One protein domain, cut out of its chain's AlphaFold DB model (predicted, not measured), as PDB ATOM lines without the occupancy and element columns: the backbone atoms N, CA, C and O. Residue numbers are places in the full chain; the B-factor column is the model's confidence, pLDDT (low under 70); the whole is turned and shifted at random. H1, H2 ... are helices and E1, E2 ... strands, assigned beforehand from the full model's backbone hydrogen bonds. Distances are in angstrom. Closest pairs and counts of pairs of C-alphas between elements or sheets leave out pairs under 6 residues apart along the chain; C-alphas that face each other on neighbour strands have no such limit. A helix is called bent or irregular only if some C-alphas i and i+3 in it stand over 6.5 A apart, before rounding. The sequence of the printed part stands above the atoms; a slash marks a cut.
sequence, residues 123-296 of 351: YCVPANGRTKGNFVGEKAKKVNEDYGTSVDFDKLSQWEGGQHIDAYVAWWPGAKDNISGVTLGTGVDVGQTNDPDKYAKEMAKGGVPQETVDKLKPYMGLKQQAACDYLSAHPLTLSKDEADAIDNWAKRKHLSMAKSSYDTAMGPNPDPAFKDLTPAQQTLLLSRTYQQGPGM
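What this domain is: This is residues 123 to 296 of the 351 residues of an uncharacterized protein of Novosphingobium sp. AAP83 (UniProt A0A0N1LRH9). One long helix, H6, runs through the domain: its first part meets a small twisted sheet, E1, E2 and E3, with H5 over one face and the helical hairpin H3 and H4 close by, and its later part is crossed by H7, with H1 alongside and H2 packed on H7. The printed part has 174 residues, with seven named helices and three named strands in the order E1 H1 H2 E2 E3 H3 H4 H5 H6 H7. The sheet's order is E1 E2 E3, antiparallel, and the class is mostly helix. The whole is compact, with a radius of gyration of the C-alphas of 16.5 A and spans of 52 by 36 by 29 A.

How they stand to each other: Start at the sheet: E2, residues 164 to 171, bends by 75 degrees at residue 167. It makes a hairpin with E3, residues 182 to 185, where N 168 and O 183 are 2.9 A apart, within hydrogen-bond range. Its other neighbour is E1, residues 123 to 125, with N 124 and O 169 at 3.1 A. H5, residues 224 to 233, is on one face of the sheet, making two layers, helix over sheet, at a height over the sheet of 8.2 A; the closest C-alphas of H5 and E2 are those of Cys 228 and Val 169, 6.4 A apart. H6, residues 240 to 266, only grazes the sheet with its residues 240 to 250. Farther along, H6 touches H7, residues 279 to 292, with its residues 254 to 262 alone, about perpendicular at 78 degrees; their closest C-alphas are Ala 258 and Leu 286, 5.4 A apart. H6 only just touches H1, residues 138 to 147, with 3 pairs of C-alphas within 8 A, the closest Arg 252 and Val 143 at 6.9 A. H2, residues 153 to 159, only just touches H7, with 3 pairs, the closest C-alphas being Leu 156 and Ser 287, 6.8 A apart. H3, residues 196 to 205, and H4, residues 210 to 219, form a helical hairpin at a shallow tilt of 23 degrees, opposite ways, closest at C-alphas Ala 200 and Val 213, 5.9 A apart. H4 is irregular, with C-alphas 215 and 218 7.1 A apart. Every O i to N i+4 pair is within hydrogen-bond range in H1, H2, H3, H5, H6 and H7; in H4, 4 of 6 are.

Where its parts are: Find C-alpha 123 at (125.181, 146.144, 157.972), where E1 begins. H6 runs 38.6 A from C-alpha 240 at (112.295, 160.520, 168.232) to C-alpha 266. H7, 20.0 A long, ends at C-alpha 292, (137.771, 153.901, 173.374).

The domain as a whole: The C-alphas farthest apart, Ala 233 and Asp 271, are 52.5 A apart. The printed part has no cut. The links E1 to H1 and H6 to H7 are long. Look for pLDDT under 70 at residues 123 to 124, 126 to 136, 160 to 161 and 171 to 178.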
ATOM      1  N   TYR A 123     126.206 146.398 156.967       61.50
ATOM      2  CA  TYR A 123     125.181 146.144 157.972       61.50
ATOM      3  C   TYR A 123     124.570 144.784 157.686       61.50
ATOM      4  O   TYR A 123     124.204 144.512 156.544       61.50
ATOM      5  N   CYS A 124     124.469 143.946 158.713       69.88
ATOM      6  CA  CYS A 124     123.746 142.681 158.612       69.88
ATOM      7  C   CYS A 124     122.236 142.954 158.500       69.88
ATOM      8  O   CYS A 124     121.555 142.424 157.621       69.88
ATOM      9  N   VAL A 125     121.764 143.898 159.323       72.31
ATOM     10  CA  VAL A 125     120.464 144.564 159.204       72.31
ATOM     11  C   VAL A 125     120.727 146.074 159.135       72.31
ATOM     12  O   VAL A 125     121.247 146.624 160.110       72.31
ATOM     13  N   PRO A 126     120.472 146.746 157.997       67.38
ATOM     14  CA  PRO A 126     120.714 148.180 157.846       67.38
ATOM     15  C   PRO A 126     119.603 149.027 158.473       67.38
ATOM     16  O   PRO A 126     118.436 148.652 158.421       67.38
ATOM     17  N   ALA A 127     119.963 150.210 158.973       68.06
ATOM     18  CA  ALA A 127     118.993 151.259 159.292       68.06
ATOM     19  C   ALA A 127     118.472 151.931 158.006       68.06
ATOM     20  O   ALA A 127     119.231 152.071 157.040       68.06
ATOM     21  N   ASN A 128     117.224 152.418 158.007       64.50
ATOM     22  CA  ASN A 128     116.636 153.110 156.847       64.50
ATOM     23  C   ASN A 128     117.095 154.573 156.705       64.50
ATOM     24  O   ASN A 128     116.719 155.259 155.758       64.50
ATOM     25  N   GLY A 129     117.939 155.064 157.611       64.19
ATOM     26  CA  GLY A 129     118.475 156.415 157.542       64.19
ATOM     27  C   GLY A 129     118.988 156.909 158.884       64.19
ATOM     28  O   GLY A 129     119.040 156.169 159.866       64.19
ATOM     29  N   ARG A 130     119.389 158.179 158.897       65.75
ATOM     30  CA  ARG A 130     119.756 158.930 160.097       65.75
ATOM     31  C   ARG A 130     118.909 160.183 160.146       65.75
ATOM     32  O   ARG A 130     118.805 160.893 159.149       65.75
ATOM     33  N   THR A 131     118.359 160.467 161.310       66.44
ATOM     34  CA  THR A 131     117.818 161.786 161.626       66.44
ATOM     35  C   THR A 131     118.932 162.641 162.230       66.44
ATOM     36  O   THR A 131     119.956 162.116 162.681       66.44
ATOM     37  N   LYS A 132     118.794 163.970 162.217       59.91
ATOM     38  CA  LYS A 132     119.690 164.798 163.033       59.91
ATOM     39  C   LYS A 132     119.369 164.514 164.503       59.91
ATOM     40  O   LYS A 132     118.215 164.628 164.914       59.91
ATOM     41  N   GLY A 133     120.378 164.083 165.260       58.09
ATOM     42  CA  GLY A 133     120.266 163.992 166.712       58.09
ATOM     43  C   GLY A 133     120.109 165.399 167.286       58.09
ATOM     44  O   GLY A 133     120.738 166.329 166.790       58.09
ATOM     45  N   ASN A 134     119.260 165.553 168.303       59.03
ATOM     46  CA  ASN A 134     118.953 166.850 168.921       59.03
ATOM     47  C   ASN A 134     119.362 166.852 170.402       59.03
ATOM     48  O   ASN A 134     118.605 167.297 171.264       59.03
ATOM     49  N   PHE A 135     120.545 166.321 170.723       68.38
ATOM     50  CA  PHE A 135     121.098 166.481 172.069       68.38
ATOM     51  C   PHE A 135     121.818 167.827 172.169       68.38
ATOM     52  O   PHE A 135     123.043 167.893 172.168       68.38
ATOM     53  N   VAL A 136     121.023 168.888 172.162       69.56
ATOM     54  CA  VAL A 136     121.469 170.280 172.073       69.56
ATOM     55  C   VAL A 136     120.613 171.146 172.999       69.56
ATOM     56  O   VAL A 136     119.568 170.696 173.488       69.56
ATOM     57  N   GLY A 137     121.030 172.387 173.248       78.94
ATOM     58  CA  GLY A 137     120.234 173.363 174.002       78.94
ATOM     59  C   GLY A 137     119.950 172.946 175.453       78.94
ATOM     60  O   GLY A 137     120.862 172.564 176.186       78.94
ATOM     61  N   GLU A 138     118.686 173.015 175.890       81.75
ATOM     62  CA  GLU A 138     118.299 172.788 177.296       81.75
ATOM     63  C   GLU A 138     118.690 171.406 177.831       81.75
ATOM     64  O   GLU A 138     119.122 171.294 178.978       81.75
ATOM     65  N   LYS A 139     118.604 170.352 177.004       79.69
ATOM     66  CA  LYS A 139     118.994 168.991 177.411       79.69
ATOM     67  C   LYS A 139     120.484 168.934 177.758       79.69
ATOM     68  O   LYS A 139     120.846 168.434 178.821       79.69
ATOM     69  N   ALA A 140     121.327 169.485 176.884       84.25
ATOM     70  CA  ALA A 140     122.773 169.558 177.079       84.25
ATOM     71  C   ALA A 140     123.136 170.413 178.301       84.25
ATOM     72  O   ALA A 140     123.932 169.988 179.139       84.25
ATOM     73  N   LYS A 141     122.487 171.575 178.449       87.50
ATOM     74  CA  LYS A 141     122.664 172.457 179.609       87.50
ATOM     75  C   LYS A 141     122.337 171.738 180.916       87.50
ATOM     76  O   LYS A 141     123.141 171.760 181.841       87.50
ATOM     77  N   LYS A 142     121.205 171.029 180.967       88.44
ATOM     78  CA  LYS A 142     120.784 170.296 182.163       88.44
ATOM     79  C   LYS A 142     121.763 169.186 182.548       88.44
ATOM     80  O   LYS A 142     122.007 168.967 183.727       88.44
ATOM     81  N   VAL A 143     122.347 168.492 181.570       90.00
ATOM     82  CA  VAL A 143     123.379 167.476 181.843       90.00
ATOM     83  C   VAL A 143     124.628 168.118 182.434       90.00
ATOM     84  O   VAL A 143     125.159 167.606 183.412       90.00
ATOM     85  N   ASN A 144     125.062 169.251 181.888       93.38
ATOM     86  CA  ASN A 144     126.190 169.993 182.435       93.38
ATOM     87  C   ASN A 144     125.941 170.457 183.877       93.38
ATOM     88  O   ASN A 144     126.796 170.258 184.737       93.38
ATOM     89  N   GLU A 145     124.748 170.976 184.172       93.69
ATOM     90  CA  GLU A 145     124.341 171.341 185.535       93.69
ATOM     91  C   GLU A 145     124.362 170.138 186.492       93.69
ATOM     92  O   GLU A 145     124.918 170.233 187.584       93.69
ATOM     93  N   ASP A 146     123.804 168.996 186.082       91.88
ATOM     94  CA  ASP A 146     123.702 167.800 186.930       91.88
ATOM     95  C   ASP A 146     125.072 167.195 187.290       91.88
ATOM     96  O   ASP A 146     125.204 166.546 188.328       91.88
ATOM     97  N   TYR A 147     126.085 167.385 186.439       92.69
ATOM     98  CA  TYR A 147     127.432 166.834 186.626       92.69
ATOM     99  C   TYR A 147     128.479 167.877 187.041       92.69
ATOM    100  O   TYR A 147     129.621 167.502 187.318       92.69
ATOM    101  N   GLY A 148     128.108 169.160 187.108       95.19
ATOM    102  CA  GLY A 148     129.044 170.258 187.351       95.19
ATOM    103  C   GLY A 148     130.099 170.373 186.247       95.19
ATOM    104  O   GLY A 148     131.277 170.537 186.544       95.19
ATOM    105  N   THR A 149     129.689 170.206 184.989       96.44
ATOM    106  CA  THR A 149     130.562 170.205 183.807       96.44
ATOM    107  C   THR A 149     130.188 171.325 182.839       96.44
ATOM    108  O   THR A 149     129.175 172.000 183.000       96.44
ATOM    109  N   SER A 150     131.003 171.521 181.810       95.69
ATOM    110  CA  SER A 150     130.831 172.537 180.768       95.69
ATOM    111  C   SER A 150     131.074 171.961 179.367       95.69
ATOM    112  O   SER A 150     131.513 172.658 178.460       95.69
ATOM    113  N   VAL A 151     130.771 170.675 179.170       94.06
ATOM    114  CA  VAL A 151     130.953 169.962 177.898       94.06
ATOM    115  C   VAL A 151     130.155 170.623 176.773       94.06
ATOM    116  O   VAL A 151     128.954 170.871 176.910       94.06
ATOM    117  N   ASP A 152     130.801 170.811 175.624       91.94
ATOM    118  CA  ASP A 152     130.164 171.233 174.383       91.94
ATOM    119  C   ASP A 152     129.543 170.021 173.669       91.94
ATOM    120  O   ASP A 152     130.141 169.339 172.826       91.94
ATOM    121  N   PHE A 153     128.301 169.729 174.047       86.00
ATOM    122  CA  PHE A 153     127.522 168.659 173.439       86.00
ATOM    123  C   PHE A 153     127.081 168.965 172.005       86.00
ATOM    124  O   PHE A 153     126.840 168.020 171.248       86.00
ATOM    125  N   ASP A 154     127.011 170.238 171.614       83.25
ATOM    126  CA  ASP A 154     126.646 170.631 170.255       83.25
ATOM    127  C   ASP A 154     127.776 170.243 169.297       83.25
ATOM    128  O   ASP A 154     127.534 169.605 168.266       83.25
ATOM    129  N   LYS A 155     129.028 170.533 169.672       84.62
ATOM    130  CA  LYS A 155     130.219 170.110 168.927       84.62
ATOM    131  C   LYS A 155     130.348 168.595 168.895       84.62
ATOM    132  O   LYS A 155     130.544 168.014 167.825       84.62
ATOM    133  N   LEU A 156     130.163 167.937 170.039       81.62
ATOM    134  CA  LEU A 156     130.196 166.481 170.119       81.62
ATOM    135  C   LEU A 156     129.135 165.845 169.204       81.62
ATOM    136  O   LEU A 156     129.441 164.905 168.470       81.62
ATOM    137  N   SER A 157     127.923 166.407 169.161       77.25
ATOM    138  CA  SER A 157     126.847 165.944 168.282       77.25
ATOM    139  C   SER A 157     127.142 166.145 166.790       77.25
ATOM    140  O   SER A 157     126.520 165.479 165.966       77.25
ATOM    141  N   GLN A 158     128.059 167.040 166.407       77.25
ATOM    142  CA  GLN A 158     128.517 167.167 165.014       77.25
ATOM    143  C   GLN A 158     129.491 166.044 164.621       77.25
ATOM    144  O   GLN A 158     129.664 165.757 163.433       77.25
ATOM    145  N   TRP A 159     130.146 165.418 165.602       77.81
ATOM    146  CA  TRP A 159     131.091 164.315 165.400       77.81
ATOM    147  C   TRP A 159     130.460 162.939 165.620       77.81
ATOM    148  O   TRP A 159     130.887 161.950 165.016       77.81
ATOM    149  N   GLU A 160     129.468 162.857 166.503       68.62
ATOM    150  CA  GLU A 160     128.556 161.727 166.634       68.62
ATOM    151  C   GLU A 160     127.686 161.696 165.374       68.62
ATOM    152  O   GLU A 160     127.042 162.676 165.016       68.62
ATOM    153  N   GLY A 161     127.722 160.601 164.615       64.25
ATOM    154  CA  GLY A 161     126.877 160.487 163.426       64.25
ATOM    155  C   GLY A 161     125.397 160.716 163.767       64.25
ATOM    156  O   GLY A 161     124.984 160.592 164.913       64.25
ATOM    157  N   GLY A 162     124.581 161.031 162.759       74.31
ATOM    158  CA  GLY A 162     123.145 161.235 162.978       74.31
ATOM    159  C   GLY A 162     122.455 160.054 163.680       74.31
ATOM    160  O   GLY A 162     122.884 158.903 163.567       74.31
ATOM    161  N   GLN A 163     121.367 160.363 164.376       83.00
ATOM    162  CA  GLN A 163     120.613 159.457 165.230       83.00
ATOM    163  C   GLN A 163     119.798 158.452 164.401       83.00
ATOM    164  O   GLN A 163     119.025 158.821 163.510       83.00
ATOM    165  N   HIS A 164     119.956 157.169 164.712       82.69
ATOM    166  CA  HIS A 164     119.225 156.059 164.116       82.69
ATOM    167  C   HIS A 164     118.000 155.707 164.965       82.69
ATOM    168  O   HIS A 164     118.127 155.128 166.040       82.69
ATOM    169  N   ILE A 165     116.807 156.035 164.470       86.00
ATOM    170  CA  ILE A 165     115.553 155.592 165.096       86.00
ATOM    171  C   ILE A 165     115.214 154.144 164.729       86.00
ATOM    172  O   ILE A 165     114.598 153.434 165.515       86.00
ATOM    173  N   ASP A 166     115.665 153.682 163.562       87.00
ATOM    174  CA  ASP A 166     115.624 152.271 163.205       87.00
ATOM    175  C   ASP A 166     116.829 151.556 163.799       87.00
ATOM    176  O   ASP A 166     117.980 151.947 163.565       87.00
ATOM    177  N   ALA A 167     116.561 150.475 164.521       89.50
ATOM    178  CA  ALA A 167     117.613 149.620 165.024       89.50
ATOM    179  C   ALA A 167     118.350 148.932 163.866       89.50
ATOM    180  O   ALA A 167     117.765 148.555 162.847       89.50
ATOM    181  N   TYR A 168     119.652 148.744 164.038       87.88
ATOM    182  CA  TYR A 168     120.532 148.108 163.068       87.88
ATOM    183  C   TYR A 168     121.525 147.182 163.763       87.88
ATOM    184  O   TYR A 168     121.729 147.252 164.970       87.88
ATOM    185  N   VAL A 169     122.191 146.330 162.985       85.88
ATOM    186  CA  VAL A 169     123.339 145.550 163.466       85.88
ATOM    187  C   VAL A 169     124.535 145.888 162.589       85.88
ATOM    188  O   VAL A 169     124.570 145.545 161.399       85.88
ATOM    189  N   ALA A 170     125.503 146.604 163.167       77.81
ATOM    190  CA  ALA A 170     126.755 146.916 162.490       77.81
ATOM    191  C   ALA A 170     127.587 145.646 162.290       77.81
ATOM    192  O   ALA A 170     127.636 144.763 163.146       77.81
ATOM    193  N   TRP A 171     128.270 145.550 161.151       67.31
ATOM    194  CA  TRP A 171     129.139 144.422 160.860       67.31
ATOM    195  C   TRP A 171     130.430 144.836 160.143       67.31
ATOM    196  O   TRP A 171     130.460 145.669 159.232       67.31
ATOM    197  N   TRP A 172     131.529 144.211 160.566       57.12
ATOM    198  CA  TRP A 172     132.855 144.424 160.000       57.12
ATOM    199  C   TRP A 172     133.384 143.149 159.342       57.12
ATOM    200  O   TRP A 172     133.732 142.197 160.051       57.12
ATOM    201  N   PRO A 173     133.529 143.129 158.004       48.88
ATOM    202  CA  PRO A 173     134.146 142.005 157.316       48.88
ATOM    203  C   PRO A 173     135.584 141.766 157.810       48.88
ATOM    204  O   PRO A 173     136.496 142.584 157.616       48.88
ATOM    205  N   GLY A 174     135.799 140.613 158.447       47.16
ATOM    206  CA  GLY A 174     137.109 140.153 158.918       47.16
ATOM    207  C   GLY A 174     137.538 140.654 160.301       47.16
ATOM    208  O   GLY A 174     138.717 140.529 160.626       47.16
ATOM    209  N   ALA A 175     136.634 141.223 161.106       54.44
ATOM    210  CA  ALA A 175     136.881 141.375 162.540       54.44
ATOM    211  C   ALA A 175     136.782 139.989 163.199       54.44
ATOM    212  O   ALA A 175     135.719 139.370 163.165       54.44
ATOM    213  N   LYS A 176     137.898 139.484 163.746       49.25
ATOM    214  CA  LYS A 176     137.962 138.157 164.389       49.25
ATOM    215  C   LYS A 176     137.046 138.053 165.621       49.25
ATOM    216  O   LYS A 176     136.585 136.960 165.921       49.25
ATOM    217  N   ASP A 177     136.692 139.200 166.206       58.09
ATOM    218  CA  ASP A 177     135.922 139.328 167.447       58.09
ATOM    219  C   ASP A 177     134.691 140.233 167.270       58.09
ATOM    220  O   ASP A 177     134.392 141.058 168.131       58.09
ATOM    221  N   ASN A 178     133.993 140.173 166.127       63.38
ATOM    222  CA  ASN A 178     132.799 141.006 165.956       63.38
ATOM    223  C   ASN A 178     131.730 140.607 166.986       63.38
ATOM    224  O   ASN A 178     131.032 139.628 166.778       63.38
ATOM    225  N   ILE A 179     131.597 141.364 168.070       71.75
ATOM    226  CA  ILE A 179     130.609 141.162 169.137       71.75
ATOM    227  C   ILE A 179     129.414 142.113 169.012       71.75
ATOM    228  O   ILE A 179     128.673 142.258 169.978       71.75
ATOM    229  N   SER A 180     129.241 142.770 167.858       82.56
ATOM    230  CA  SER A 180     128.190 143.777 167.658       82.56
ATOM    231  C   SER A 180     126.809 143.190 167.922       82.56
ATOM    232  O   SER A 180     126.503 142.078 167.472       82.56
ATOM    233  N   GLY A 181     125.984 143.952 168.624       89.25
ATOM    234  CA  GLY A 181     124.587 143.648 168.856       89.25
ATOM    235  C   GLY A 181     123.651 144.628 168.166       89.25
ATOM    236  O   GLY A 181     124.002 145.299 167.189       89.25
ATOM    237  N   VAL A 182     122.420 144.667 168.665       92.38
ATOM    238  CA  VAL A 182     121.390 145.587 168.181       92.38
ATOM    239  C   VAL A 182     121.736 147.002 168.635       92.38
ATOM    240  O   VAL A 182     121.922 147.259 169.818       92.38
ATOM    241  N   THR A 183     121.845 147.915 167.675       91.38
ATOM    242  CA  THR A 183     122.319 149.286 167.870       91.38
ATOM    243  C   THR A 183     121.288 150.297 167.379       91.38
ATOM    244  O   THR A 183     120.630 150.067 166.366       91.38
ATOM    245  N   LEU A 184     121.145 151.414 168.090       91.31
ATOM    246  CA  LEU A 184     120.155 152.466 167.833       91.31
ATOM    247  C   LEU A 184     120.606 153.805 168.442       91.31
ATOM    248  O   LEU A 184     121.679 153.888 169.042       91.31
ATOM    249  N   GLY A 185     119.845 154.878 168.222       87.06
ATOM    250  CA  GLY A 185     120.210 156.226 168.664       87.06
ATOM    251  C   GLY A 185     121.490 156.730 167.986       87.06
ATOM    252  O   GLY A 185     121.712 156.486 166.796       87.06
ATOM    253  N   THR A 186     122.373 157.388 168.731       81.81
ATOM    254  CA  THR A 186     123.705 157.818 168.260       81.81
ATOM    255  C   THR A 186     124.775 156.722 168.371       81.81
ATOM    256  O   THR A 186     125.966 157.019 168.450       81.81
ATOM    257  N   GLY A 187     124.374 155.444 168.347       81.69
ATOM    258  CA  GLY A 187     125.286 154.294 168.383       81.69
ATOM    259  C   GLY A 187     125.246 153.480 169.678       81.69
ATOM    260  O   GLY A 187     126.224 152.811 170.002       81.69
ATOM    261  N   VAL A 188     124.137 153.521 170.418       89.00
ATOM    262  CA  VAL A 188     123.934 152.728 171.634       89.00
ATOM    263  C   VAL A 188     123.681 151.268 171.252       89.00
ATOM    264  O   VAL A 188     122.616 150.936 170.735       89.00
ATOM    265  N   ASP A 189     124.671 150.403 171.483       90.94
ATOM    266  CA  ASP A 189     124.572 148.952 171.272       90.94
ATOM    267  C   ASP A 189     124.025 148.277 172.539       90.94
ATOM    268  O   ASP A 189     124.751 148.045 173.512       90.94
ATOM    269  N   VAL A 190     122.727 147.958 172.529       93.75
ATOM    270  CA  VAL A 190     122.046 147.285 173.650       93.75
ATOM    271  C   VAL A 190     122.456 145.813 173.778       93.75
ATOM    272  O   VAL A 190     122.198 145.174 174.797       93.75
ATOM    273  N   GLY A 191     123.148 145.265 172.778       91.31
ATOM    274  CA  GLY A 191     123.747 143.939 172.835       91.31
ATOM    275  C   GLY A 191     125.022 143.867 173.673       91.31
ATOM    276  O   GLY A 191     125.393 142.773 174.095       91.31
ATOM    277  N   GLN A 192     125.688 144.989 173.986       87.06
ATOM    278  CA  GLN A 192     126.908 145.017 174.817       87.06
ATOM    279  C   GLN A 192     126.626 144.866 176.323       87.06
ATOM    280  O   GLN A 192     127.198 145.565 177.158       87.06
ATOM    281  N   THR A 193     125.760 143.926 176.693       88.88
ATOM    282  CA  THR A 193     125.532 143.525 178.082       88.88
ATOM    283  C   THR A 193     125.523 142.006 178.203       88.88
ATOM    284  O   THR A 193     125.106 141.301 177.286       88.88
ATOM    285  N   ASN A 194     126.007 141.500 179.336       90.31
ATOM    286  CA  ASN A 194     125.847 140.096 179.725       90.31
ATOM    287  C   ASN A 194     124.743 139.926 180.787       90.31
ATOM    288  O   ASN A 194     124.433 138.804 181.165       90.31
ATOM    289  N   ASP A 195     124.163 141.032 181.259       94.25
ATOM    290  CA  ASP A 195     123.075 141.071 182.235       94.25
ATOM    291  C   ASP A 195     121.994 142.045 181.724       94.25
ATOM    292  O   ASP A 195     122.052 143.256 181.987       94.25
ATOM    293  N   PRO A 196     121.051 141.548 180.901       94.38
ATOM    294  CA  PRO A 196     119.961 142.355 180.356       94.38
ATOM    295  C   PRO A 196     119.095 143.016 181.431       94.38
ATOM    296  O   PRO A 196     118.681 144.161 181.264       94.38
ATOM    297  N   ASP A 197     118.845 142.338 182.552       95.19
ATOM    298  CA  ASP A 197     117.987 142.862 183.616       95.19
ATOM    299  C   ASP A 197     118.648 144.024 184.355       95.19
ATOM    300  O   ASP A 197     118.003 145.043 184.623       95.19
ATOM    301  N   LYS A 198     119.944 143.912 184.660       95.81
ATOM    302  CA  LYS A 198     120.709 145.026 185.226       95.81
ATOM    303  C   LYS A 198     120.770 146.199 184.255       95.81
ATOM    304  O   LYS A 198     120.553 147.334 184.674       95.81
ATOM    305  N   TYR A 199     121.023 145.939 182.974       94.38
ATOM    306  CA  TYR A 199     121.098 146.986 181.955       94.38
ATOM    307  C   TYR A 199     119.765 147.736 181.811       94.38
ATOM    308  O   TYR A 199     119.742 148.964 181.851       94.38
ATOM    309  N   ALA A 200     118.645 147.010 181.759       96.25
ATOM    310  CA  ALA A 200     117.301 147.582 181.744       96.25
ATOM    311  C   ALA A 200     117.029 148.466 182.976       96.25
ATOM    312  O   ALA A 200     116.537 149.588 182.842       96.25
ATOM    313  N   LYS A 201     117.409 148.004 184.176       96.38
ATOM    314  CA  LYS A 201     117.287 148.790 185.417       96.38
ATOM    315  C   LYS A 201     118.145 150.055 185.393       96.38
ATOM    316  O   LYS A 201     117.691 151.099 185.855       96.38
ATOM    317  N   GLU A 202     119.367 149.987 184.862       94.75
ATOM    318  CA  GLU A 202     120.235 151.160 184.694       94.75
ATOM    319  C   GLU A 202     119.630 152.189 183.729       94.75
ATOM    320  O   GLU A 202     119.701 153.386 184.010       94.75
ATOM    321  N   MET A 203     119.026 151.739 182.623       95.19
ATOM    322  CA  MET A 203     118.325 152.609 181.671       95.19
ATOM    323  C   MET A 203     117.134 153.308 182.324       95.19
ATOM    324  O   MET A 203     117.055 154.537 182.292       95.19
ATOM    325  N   ALA A 204     116.260 152.545 182.987       95.62
ATOM    326  CA  ALA A 204     115.097 153.093 183.683       95.62
ATOM    327  C   ALA A 204     115.510 154.104 184.764       95.62
ATOM    328  O   ALA A 204     115.002 155.225 184.809       95.62
ATOM    329  N   LYS A 205     116.502 153.756 185.598       94.19
ATOM    330  CA  LYS A 205     117.012 154.642 186.655       94.19
ATOM    331  C   LYS A 205     117.603 155.939 186.102       94.19
ATOM    332  O   LYS A 205     117.514 156.971 186.758       94.19
ATOM    333  N   GLY A 206     118.218 155.895 184.922       88.94
ATOM    334  CA  GLY A 206     118.776 157.082 184.279       88.94
ATOM    335  C   GLY A 206     117.804 157.820 183.353       88.94
ATOM    336  O   GLY A 206     118.255 158.641 182.555       88.94
ATOM    337  N   GLY A 207     116.497 157.562 183.471       90.81
ATOM    338  CA  GLY A 207     115.444 158.385 182.873       90.81
ATOM    339  C   GLY A 207     114.912 157.904 181.525       90.81
ATOM    340  O   GLY A 207     114.167 158.641 180.882       90.81
ATOM    341  N   VAL A 208     115.261 156.693 181.083       94.81
ATOM    342  CA  VAL A 208     114.609 156.082 179.916       94.81
ATOM    343  C   VAL A 208     113.209 155.603 180.329       94.81
ATOM    344  O   VAL A 208     113.109 154.875 181.320       94.81
ATOM    345  N   PRO A 209     112.128 155.968 179.608       94.88
ATOM    346  CA  PRO A 209     110.778 155.523 179.944       94.88
ATOM    347  C   PRO A 209     110.677 153.998 180.018       94.88
ATOM    348  O   PRO A 209     111.255 153.293 179.188       94.88
ATOM    349  N   GLN A 210     109.914 153.482 180.986       94.19
ATOM    350  CA  GLN A 210     109.803 152.036 181.203       94.19
ATOM    351  C   GLN A 210     109.273 151.313 179.958       94.19
ATOM    352  O   GLN A 210     109.786 150.262 179.598       94.19
ATOM    353  N   GLU A 211     108.332 151.923 179.233       93.12
ATOM    354  CA  GLU A 211     107.838 151.396 177.958       93.12
ATOM    355  C   GLU A 211     108.942 151.253 176.899       93.12
ATOM    356  O   GLU A 211     108.973 150.270 176.159       93.12
ATOM    357  N   THR A 212     109.886 152.197 176.837       94.50
ATOM    358  CA  THR A 212     111.039 152.123 175.937       94.50
ATOM    359  C   THR A 212     111.982 151.018 176.390       94.50
ATOM    360  O   THR A 212     112.455 150.238 175.568       94.50
ATOM    361  N   VAL A 213     112.227 150.895 177.698       97.00
ATOM    362  CA  VAL A 213     113.052 149.817 178.261       97.00
ATOM    363  C   VAL A 213     112.453 148.445 177.945       97.00
ATOM    364  O   VAL A 213     113.175 147.560 177.487       97.00
ATOM    365  N   ASP A 214     111.144 148.280 178.109       94.75
ATOM    366  CA  ASP A 214     110.434 147.030 177.829       94.75
ATOM    367  C   ASP A 214     110.487 146.674 176.337       94.75
ATOM    368  O   ASP A 214     110.711 145.513 175.990       94.75
ATOM    369  N   LYS A 215     110.383 147.673 175.446       94.06
ATOM    370  CA  LYS A 215     110.596 147.498 173.997       94.06
ATOM    371  C   LYS A 215     112.018 147.037 173.665       94.06
ATOM    372  O   LYS A 215     112.194 146.241 172.748       94.06
ATOM    373  N   LEU A 216     113.030 147.531 174.379       96.88
ATOM    374  CA  LEU A 216     114.442 147.209 174.131       96.88
ATOM    375  C   LEU A 216     114.878 145.873 174.735       96.88
ATOM    376  O   LEU A 216     115.783 145.229 174.202       96.88
ATOM    377  N   LYS A 217     114.253 145.454 175.838       95.81
ATOM    378  CA  LYS A 217     114.665 144.293 176.633       95.81
ATOM    379  C   LYS A 217     114.891 143.008 175.817       95.81
ATOM    380  O   LYS A 217     115.913 142.367 176.052       95.81
ATOM    381  N   PRO A 218     114.050 142.638 174.829       96.38
ATOM    382  CA  PRO A 218     114.271 141.427 174.033       96.38
ATOM    383  C   PRO A 218     115.538 141.454 173.165       96.38
ATOM    384  O   PRO A 218     116.029 140.404 172.762       96.38
ATOM    385  N   TYR A 219     116.073 142.642 172.877       96.12
ATOM    386  CA  TYR A 219     117.271 142.832 172.058       96.12
ATOM    387  C   TYR A 219     118.557 142.889 172.896       96.12
ATOM    388  O   TYR A 219     119.658 142.785 172.350       96.12
ATOM    389  N   MET A 220     118.433 143.062 174.215       95.94
ATOM    390  CA  MET A 220     119.570 143.224 175.115       95.94
ATOM    391  C   MET A 220     120.386 141.935 175.227       95.94
ATOM    392  O   MET A 220     119.851 140.850 175.434       95.94
ATOM    393  N   GLY A 221     121.706 142.056 175.091       91.75
ATOM    394  CA  GLY A 221     122.633 140.917 175.114       91.75
ATOM    395  C   GLY A 221     122.655 140.058 173.843       91.75
ATOM    396  O   GLY A 221     123.523 139.189 173.718       91.75
ATOM    397  N   LEU A 222     121.770 140.306 172.868       90.38
ATOM    398  CA  LEU A 222     121.862 139.662 171.559       90.38
ATOM    399  C   LEU A 222     123.075 140.202 170.800       90.38
ATOM    400  O   LEU A 222     123.232 141.409 170.621       90.38
ATOM    401  N   LYS A 223     123.913 139.291 170.304       87.75
ATOM    402  CA  LYS A 223     125.133 139.607 169.550       87.75
ATOM    403  C   LYS A 223     125.176 138.811 168.252       87.75
ATOM    404  O   LYS A 223     124.558 137.750 168.134       87.75
ATOM    405  N   GLN A 224     125.958 139.291 167.289       81.88
ATOM    406  CA  GLN A 224     126.290 138.563 166.062       81.88
ATOM    407  C   GLN A 224     125.043 138.085 165.295       81.88
ATOM    408  O   GLN A 224     124.102 138.846 165.080       81.88
ATOM    409  N   GLN A 225     125.041 136.824 164.854       78.06
ATOM    410  CA  GLN A 225     123.963 136.237 164.068       78.06
ATOM    411  C   GLN A 225     122.636 136.226 164.836       78.06
ATOM    412  O   GLN A 225     121.612 136.511 164.234       78.06
ATOM    413  N   ALA A 226     122.651 136.004 166.156       83.06
ATOM    414  CA  ALA A 226     121.430 136.043 166.962       83.06
ATOM    415  C   ALA A 226     120.780 137.438 166.940       83.06
ATOM    416  O   ALA A 226     119.566 137.545 166.787       83.06
ATOM    417  N   ALA A 227     121.585 138.506 167.007       88.06
ATOM    418  CA  ALA A 227     121.092 139.875 166.844       88.06
ATOM    419  C   ALA A 227     120.529 140.115 165.435       88.06
ATOM    420  O   ALA A 227     119.454 140.695 165.295       88.06
ATOM    421  N   CYS A 228     121.228 139.646 164.394       82.00
ATOM    422  CA  CYS A 228     120.759 139.764 163.014       82.00
ATOM    423  C   CYS A 228     119.420 139.058 162.790       82.00
ATOM    424  O   CYS A 228     118.502 139.658 162.231       82.00
ATOM    425  N   ASP A 229     119.319 137.795 163.202       79.62
ATOM    426  CA  ASP A 229     118.140 136.957 162.991       79.62
ATOM    427  C   ASP A 229     116.946 137.537 163.740       79.62
ATOM    428  O   ASP A 229     115.876 137.729 163.160       79.62
ATOM    429  N   TYR A 230     117.157 137.901 165.008       85.06
ATOM    430  CA  TYR A 230     116.095 138.437 165.841       85.06
ATOM    431  C   TYR A 230     115.589 139.785 165.330       85.06
ATOM    432  O   TYR A 230     114.384 139.937 165.173       85.06
ATOM    433  N   LEU A 231     116.475 140.734 165.002       86.38
ATOM    434  CA  LEU A 231     116.076 142.055 164.494       86.38
ATOM    435  C   LEU A 231     115.470 141.998 163.079       86.38
ATOM    436  O   LEU A 231     114.653 142.840 162.697       86.38
ATOM    437  N   SER A 232     115.868 141.007 162.280       79.81
ATOM    438  CA  SER A 232     115.259 140.767 160.969       79.81
ATOM    439  C   SER A 232     113.824 140.267 161.107       79.81
ATOM    440  O   SER A 232     112.952 140.742 160.383       79.81
ATOM    441  N   ALA A 233     113.586 139.342 162.042       78.56
ATOM    442  CA  ALA A 233     112.258 138.810 162.344       78.56
ATOM    443  C   ALA A 233     111.383 139.803 163.131       78.56
ATOM    444  O   ALA A 233     110.168 139.823 162.954       78.56
ATOM    445  N   HIS A 234     112.003 140.653 163.950       83.94
ATOM    446  CA  HIS A 234     111.353 141.643 164.806       83.94
ATOM    447  C   HIS A 234     111.953 143.034 164.544       83.94
ATOM    448  O   HIS A 234     112.823 143.496 165.281       83.94
ATOM    449  N   PRO A 235     111.534 143.705 163.459       85.88
ATOM    450  CA  PRO A 235     111.821 145.113 163.220       85.88
ATOM    451  C   PRO A 235     111.609 145.999 164.456       85.88
ATOM    452  O   PRO A 235     110.515 146.019 165.012       85.88
ATOM    453  N   LEU A 236     112.618 146.794 164.823       87.50
ATOM    454  CA  LEU A 236     112.487 147.821 165.856       87.50
ATOM    455  C   LEU A 236     112.725 149.212 165.267       87.50
ATOM    456  O   LEU A 236     113.801 149.494 164.737       87.50
ATOM    457  N   THR A 237     111.726 150.075 165.428       87.38
ATOM    458  CA  THR A 237     111.784 151.502 165.114       87.38
ATOM    459  C   THR A 237     111.301 152.267 166.340       87.38
ATOM    460  O   THR A 237     110.219 151.993 166.856       87.38
ATOM    461  N   LEU A 238     112.112 153.210 166.804       85.06
ATOM    462  CA  LEU A 238     111.819 154.089 167.929       85.06
ATOM    463  C   LEU A 238     111.138 155.377 167.464       85.06
ATOM    464  O   LEU A 238     111.327 155.834 166.334       85.06
ATOM    465  N   SER A 239     110.382 156.006 168.359       88.06
ATOM    466  CA  SER A 239     110.044 157.419 168.217       88.06
ATOM    467  C   SER A 239     111.292 158.290 168.417       88.06
ATOM    468  O   SER A 239     112.319 157.851 168.948       88.06
ATOM    469  N   LYS A 240     111.210 159.559 168.005       83.31
ATOM    470  CA  LYS A 240     112.295 160.520 168.232       83.31
ATOM    471  C   LYS A 240     112.566 160.732 169.725       83.31
ATOM    472  O   LYS A 240     113.726 160.803 170.120       83.31
ATOM    473  N   ASP A 241     111.511 160.789 170.535       85.69
ATOM    474  CA  ASP A 241     111.618 160.993 171.981       85.69
ATOM    475  C   ASP A 241     112.220 159.775 172.684       85.69
ATOM    476  O   ASP A 241     113.047 159.925 173.580       85.69
ATOM    477  N   GLU A 242     111.880 158.567 172.228       89.88
ATOM    478  CA  GLU A 242     112.486 157.328 172.719       89.88
ATOM    479  C   GLU A 242     113.987 157.286 172.412       89.88
ATOM    480  O   GLU A 242     114.796 157.011 173.299       89.88
ATOM    481  N   ALA A 243     114.373 157.608 171.173       88.06
ATOM    482  CA  ALA A 243     115.780 157.678 170.786       88.06
ATOM    483  C   ALA A 243     116.537 158.761 171.579       88.06
ATOM    484  O   ALA A 243     117.654 158.522 172.033       88.06
ATOM    485  N   ASP A 244     115.917 159.920 171.816       85.88
ATOM    486  CA  ASP A 244     116.505 160.993 172.624       85.88
ATOM    487  C   ASP A 244     116.674 160.613 174.095       85.88
ATOM    488  O   ASP A 244     117.675 160.989 174.705       85.88
ATOM    489  N   ALA A 245     115.724 159.879 174.674       89.88
ATOM    490  CA  ALA A 245     115.834 159.395 176.045       89.88
ATOM    491  C   ALA A 245     117.002 158.407 176.193       89.88
ATOM    492  O   ALA A 245     117.782 158.508 177.142       89.88
ATOM    493  N   ILE A 246     117.162 157.497 175.225       91.75
ATOM    494  CA  ILE A 246     118.267 156.528 175.183       91.75
ATOM    495  C   ILE A 246     119.612 157.237 175.019       91.75
ATOM    496  O   ILE A 246     120.553 156.936 175.756       91.75
ATOM    497  N   ASP A 247     119.704 158.202 174.104       87.75
ATOM    498  CA  ASP A 247     120.936 158.961 173.893       87.75
ATOM    499  C   ASP A 247     121.274 159.811 175.122       87.75
ATOM    500  O   ASP A 247     122.422 159.823 175.551       87.75
ATOM    501  N   ASN A 248     120.294 160.460 175.758       88.38
ATOM    502  CA  ASN A 248     120.509 161.202 177.002       88.38
ATOM    503  C   ASN A 248     121.050 160.303 178.122       88.38
ATOM    504  O   ASN A 248     122.029 160.653 178.785       88.38
ATOM    505  N   TRP A 249     120.453 159.126 178.306       91.69
ATOM    506  CA  TRP A 249     120.934 158.140 179.266       91.69
ATOM    507  C   TRP A 249     122.375 157.708 178.969       91.69
ATOM    508  O   TRP A 249     123.242 157.761 179.849       91.69
ATOM    509  N   ALA A 250     122.650 157.328 177.719       89.06
ATOM    510  CA  ALA A 250     123.975 156.901 177.300       89.06
ATOM    511  C   ALA A 250     124.998 158.026 177.494       89.06
ATOM    512  O   ALA A 250     126.102 157.767 177.978       89.06
ATOM    513  N   LYS A 251     124.623 159.274 177.196       87.06
ATOM    514  CA  LYS A 251     125.507 160.430 177.325       87.06
ATOM    515  C   LYS A 251     125.893 160.728 178.762       87.06
ATOM    516  O   LYS A 251     127.072 160.895 179.063       87.06
ATOM    517  N   ARG A 252     124.918 160.693 179.668       91.19
ATOM    518  CA  ARG A 252     125.136 160.836 181.115       91.19
ATOM    519  C   ARG A 252     126.035 159.732 181.666       91.19
ATOM    520  O   ARG A 252     126.965 160.010 182.423       91.19
ATOM    521  N   LYS A 253     125.816 158.487 181.231       90.12
ATOM    522  CA  LYS A 253     126.658 157.343 181.611       90.12
ATOM    523  C   LYS A 253     128.117 157.540 181.178       90.12
ATOM    524  O   LYS A 253     129.014 157.373 182.002       90.12
ATOM    525  N   HIS A 254     128.360 157.944 179.928       89.31
ATOM    526  CA  HIS A 254     129.719 158.171 179.421       89.31
ATOM    527  C   HIS A 254     130.385 159.408 180.029       89.31
ATOM    528  O   HIS A 254     131.574 159.354 180.324       89.31
ATOM    529  N   LEU A 255     129.638 160.487 180.287       93.44
ATOM    530  CA  LEU A 255     130.159 161.656 181.000       93.44
ATOM    531  C   LEU A 255     130.626 161.284 182.408       93.44
ATOM    532  O   LEU A 255     131.752 161.600 182.789       93.44
ATOM    533  N   SER A 256     129.801 160.542 183.151       93.56
ATOM    534  CA  SER A 256     130.173 160.038 184.475       93.56
ATOM    535  C   SER A 256     131.450 159.199 184.426       93.56
ATOM    536  O   SER A 256     132.303 159.311 185.304       93.56
ATOM    537  N   MET A 257     131.580 158.354 183.402       91.62
ATOM    538  CA  MET A 257     132.754 157.514 183.180       91.62
ATOM    539  C   MET A 257     134.004 158.327 182.830       91.62
ATOM    540  O   MET A 257     135.061 158.067 183.399       91.62
ATOM    541  N   ALA A 258     133.893 159.304 181.928       93.31
ATOM    542  CA  ALA A 258     134.995 160.171 181.516       93.31
ATOM    543  C   ALA A 258     135.531 160.968 182.710       93.31
ATOM    544  O   ALA A 258     136.724 160.903 183.010       93.31
ATOM    545  N   LYS A 259     134.620 161.612 183.451       94.62
ATOM    546  CA  LYS A 259     134.920 162.338 184.687       94.62
ATOM    547  C   LYS A 259     135.648 161.447 185.689       94.62
ATOM    548  O   LYS A 259     136.749 161.768 186.120       94.62
ATOM    549  N   SER A 260     135.056 160.295 186.015       93.31
ATOM    550  CA  SER A 260     135.644 159.353 186.970       93.31
ATOM    551  C   SER A 260     137.017 158.856 186.522       93.31
ATOM    552  O   SER A 260     137.892 158.687 187.363       93.31
ATOM    553  N   SER A 261     137.210 158.606 185.225       92.12
ATOM    554  CA  SER A 261     138.480 158.106 184.690       92.12
ATOM    555  C   SER A 261     139.588 159.147 184.820       92.12
ATOM    556  O   SER A 261     140.681 158.800 185.257       92.12
ATOM    557  N   TYR A 262     139.300 160.404 184.470       94.44
ATOM    558  CA  TYR A 262     140.252 161.506 184.591       94.44
ATOM    559  C   TYR A 262     140.610 161.784 186.054       94.44
ATOM    560  O   TYR A 262     141.777 161.692 186.422       94.44
ATOM    561  N   ASP A 263     139.603 162.015 186.905       94.50
ATOM    562  CA  ASP A 263     139.808 162.339 188.324       94.50
ATOM    563  C   ASP A 263     140.578 161.225 189.053       94.50
ATOM    564  O   ASP A 263     141.456 161.495 189.864       94.50
ATOM    565  N   THR A 264     140.289 159.958 188.731       93.56
ATOM    566  CA  THR A 264     141.001 158.812 189.324       93.56
ATOM    567  C   THR A 264     142.458 158.746 188.868       93.56
ATOM    568  O   THR A 264     143.324 158.376 189.654       93.56
ATOM    569  N   ALA A 265     142.737 159.083 187.607       92.38
ATOM    570  CA  ALA A 265     144.090 159.062 187.060       92.38
ATOM    571  C   ALA A 265     144.962 160.213 187.587       92.38
ATOM    572  O   ALA A 265     146.160 160.015 187.768       92.38
ATOM    573  N   MET A 266     144.362 161.370 187.875       92.56
ATOM    574  CA  MET A 266     145.023 162.503 188.537       92.56
ATOM    575  C   MET A 266     145.360 162.217 190.013       92.56
ATOM    576  O   MET A 266     146.262 162.834 190.573       92.56
ATOM    577  N   GLY A 267     144.682 161.247 190.635       90.12
ATOM    578  CA  GLY A 267     144.966 160.788 191.994       90.12
ATOM    579  C   GLY A 267     144.051 161.401 193.063       90.12
ATOM    580  O   GLY A 267     143.011 161.985 192.751       90.12
ATOM    581  N   PRO A 268     144.372 161.214 194.357       87.19
ATOM    582  CA  PRO A 268     143.559 161.750 195.443       87.19
ATOM    583  C   PRO A 268     143.624 163.284 195.449       87.19
ATOM    584  O   PRO A 268     144.707 163.848 195.559       87.19
ATOM    585  N   ASN A 269     142.459 163.938 195.401       89.12
ATOM    586  CA  ASN A 269     142.299 165.398 195.292       89.12
ATOM    587  C   ASN A 269     142.869 165.969 193.979       89.12
ATOM    588  O   ASN A 269     143.866 166.687 194.006       89.12
ATOM    589  N   PRO A 270     142.249 165.644 192.833       90.56
ATOM    590  CA  PRO A 270     142.737 166.086 191.533       90.56
ATOM    591  C   PRO A 270     142.702 167.617 191.409       90.56
ATOM    592  O   PRO A 270     141.681 168.234 191.718       90.56
ATOM    593  N   ASP A 271     143.807 168.201 190.939       88.69
ATOM    594  CA  ASP A 271     143.953 169.630 190.642       88.69
ATOM    595  C   ASP A 271     144.732 169.814 189.319       88.69
ATOM    596  O   ASP A 271     145.927 169.508 189.271       88.69
ATOM    597  N   PRO A 272     144.074 170.249 188.227       94.06
ATOM    598  CA  PRO A 272     142.631 170.481 188.132       94.06
ATOM    599  C   PRO A 272     141.832 169.169 188.214       94.06
ATOM    600  O   PRO A 272     142.271 168.123 187.727       94.06
ATOM    601  N   ALA A 273     140.621 169.210 188.780       95.31
ATOM    602  CA  ALA A 273     139.656 168.128 188.586       95.31
ATOM    603  C   ALA A 273     139.008 168.252 187.201       95.31
ATOM    604  O   ALA A 273     139.011 169.316 186.586       95.31
ATOM    605  N   PHE A 274     138.348 167.194 186.722       96.56
ATOM    606  CA  PHE A 274     137.671 167.203 185.420       96.56
ATOM    607  C   PHE A 274     136.711 168.390 185.252       96.56
ATOM    608  O   PHE A 274     136.611 168.961 184.173       96.56
ATOM    609  N   LYS A 275     136.000 168.762 186.324       95.50
ATOM    610  CA  LYS A 275     135.060 169.895 186.337       95.50
ATOM    611  C   LYS A 275     135.740 171.258 186.140       95.50
ATOM    612  O   LYS A 275     135.076 172.192 185.702       95.50
ATOM    613  N   ASP A 276     137.028 171.356 186.463       95.69
ATOM    614  CA  ASP A 276     137.817 172.589 186.423       95.69
ATOM    615  C   ASP A 276     138.518 172.763 185.063       95.69
ATOM    616  O   ASP A 276     139.030 173.835 184.748       95.69
ATOM    617  N   LEU A 277     138.498 171.722 184.223       96.38
ATOM    618  CA  LEU A 277     138.964 171.779 182.843       96.38
ATOM    619  C   LEU A 277     138.070 172.676 181.980       96.38
ATOM    620  O   LEU A 277     136.873 172.828 182.232       96.38
ATOM    621  N   THR A 278     138.630 173.204 180.895       96.75
ATOM    622  CA  THR A 278     137.875 174.018 179.936       96.75
ATOM    623  C   THR A 278     136.797 173.191 179.216       96.75
ATOM    624  O   THR A 278     136.931 171.966 179.089       96.75
ATOM    625  N   PRO A 279     135.749 173.835 178.660       96.00
ATOM    626  CA  PRO A 279     134.732 173.157 177.856       96.00
ATOM    627  C   PRO A 279     135.314 172.223 176.791       96.00
ATOM    628  O   PRO A 279     134.868 171.083 176.636       96.00
ATOM    629  N   ALA A 280     136.354 172.665 176.078       95.69
ATOM    630  CA  ALA A 280     136.977 171.878 175.022       95.69
ATOM    631  C   ALA A 280     137.714 170.645 175.558       95.69
ATOM    632  O   ALA A 280     137.555 169.550 175.016       95.69
ATOM    633  N   GLN A 281     138.450 170.797 176.659       96.81
ATOM    634  CA  GLN A 281     139.169 169.707 177.322       96.81
ATOM    635  C   GLN A 281     138.201 168.625 177.823       96.81
ATOM    636  O   GLN A 281     138.377 167.441 177.513       96.81
ATOM    637  N   GLN A 282     137.120 169.027 178.504       97.31
ATOM    638  CA  GLN A 282     136.066 168.109 178.950       97.31
ATOM    639  C   GLN A 282     135.401 167.393 177.764       97.31
ATOM    640  O   GLN A 282     135.189 166.177 177.795       97.31
ATOM    641  N   THR A 283     135.113 168.135 176.688       94.69
ATOM    642  CA  THR A 283     134.500 167.600 175.462       94.69
ATOM    643  C   THR A 283     135.384 166.551 174.805       94.69
ATOM    644  O   THR A 283     134.882 165.507 174.383       94.69
ATOM    645  N   LEU A 284     136.697 166.782 174.734       94.38
ATOM    646  CA  LEU A 284     137.616 165.827 174.126       94.38
ATOM    647  C   LEU A 284     137.777 164.568 174.970       94.38
ATOM    648  O   LEU A 284     137.667 163.472 174.422       94.38
ATOM    649  N   LEU A 285     137.953 164.691 176.288       93.62
ATOM    650  CA  LEU A 285     138.014 163.531 177.185       93.62
ATOM    651  C   LEU A 285     136.746 162.667 177.078       93.62
ATOM    652  O   LEU A 285     136.830 161.439 176.958       93.62
ATOM    653  N   LEU A 286     135.569 163.297 177.028       92.69
ATOM    654  CA  LEU A 286     134.311 162.597 176.778       92.69
ATOM    655  C   LEU A 286     134.276 161.953 175.379       92.69
ATOM    656  O   LEU A 286     133.947 160.773 175.252       92.69
ATOM    657  N   SER A 287     134.658 162.688 174.331       89.31
ATOM    658  CA  SER A 287     134.709 162.180 172.953       89.31
ATOM    659  C   SER A 287     135.579 160.924 172.834       89.31
ATOM    660  O   SER A 287     135.185 159.934 172.207       89.31
ATOM    661  N   ARG A 288     136.750 160.927 173.484       87.44
ATOM    662  CA  ARG A 288     137.659 159.775 173.509       87.44
ATOM    663  C   ARG A 288     137.082 158.607 174.301       87.44
ATOM    664  O   ARG A 288     137.210 157.471 173.843       87.44
ATOM    665  N   THR A 289     136.380 158.879 175.401       84.88
ATOM    666  CA  THR A 289     135.683 157.859 176.197       84.88
ATOM    667  C   THR A 289     134.612 157.130 175.376       84.88
ATOM    668  O   THR A 289     134.518 155.908 175.459       84.88
ATOM    669  N   TYR A 290     133.860 157.816 174.504       79.00
ATOM    670  CA  TYR A 290     132.922 157.132 173.591       79.00
ATOM    671  C   TYR A 290     133.604 156.165 172.629       79.00
ATOM    672  O   TYR A 290     133.087 155.090 172.346       79.00
ATOM    673  N   GLN A 291     134.743 156.573 172.072       77.38
ATOM    674  CA  GLN A 291     135.419 155.807 171.025       77.38
ATOM    675  C   GLN A 291     136.253 154.653 171.585       77.38
ATOM    676  O   GLN A 291     136.480 153.662 170.892       77.38
ATOM    677  N   GLN A 292     136.766 154.801 172.806       78.94
ATOM    678  CA  GLN A 292     137.771 153.901 173.374       78.94
ATOM    679  C   GLN A 292     137.302 153.184 174.640       78.94
ATOM    680  O   GLN A 292     137.955 152.229 175.059       78.94
ATOM    681  N   GLY A 293     136.166 153.596 175.200       77.12
ATOM    682  CA  GLY A 293     135.672 153.139 176.491       77.12
ATOM    683  C   GLY A 293     136.239 153.945 177.669       77.12
ATOM    684  O   GLY A 293     137.081 154.825 177.477       77.12
ATOM    685  N   PRO A 294     135.759 153.660 178.894       81.75
ATOM    686  CA  PRO A 294     136.244 154.285 180.124       81.75
ATOM    687  C   PRO A 294     137.682 153.870 180.470       81.75
ATOM    688  O   PRO A 294     138.147 152.799 180.080       81.75
ATOM    689  N   GLY A 295     138.342 154.678 181.300       85.88
ATOM    690  CA  GLY A 295     139.692 154.437 181.807       85.88
ATOM    691  C   GLY A 295     140.801 155.027 180.933       85.88
ATOM    692  O   GLY A 295     140.550 155.730 179.957       85.88
ATOM    693  N   MET A 296     142.048 154.727 181.308       86.44
ATOM    694  CA  MET A 296     143.240 155.180 180.584       86.44
ATOM    695  C   MET A 296     143.741 154.077 179.640       86.44
ATOM    696  O   MET A 296     144.138 153.001 180.100       86.44
TER     697      MET A 296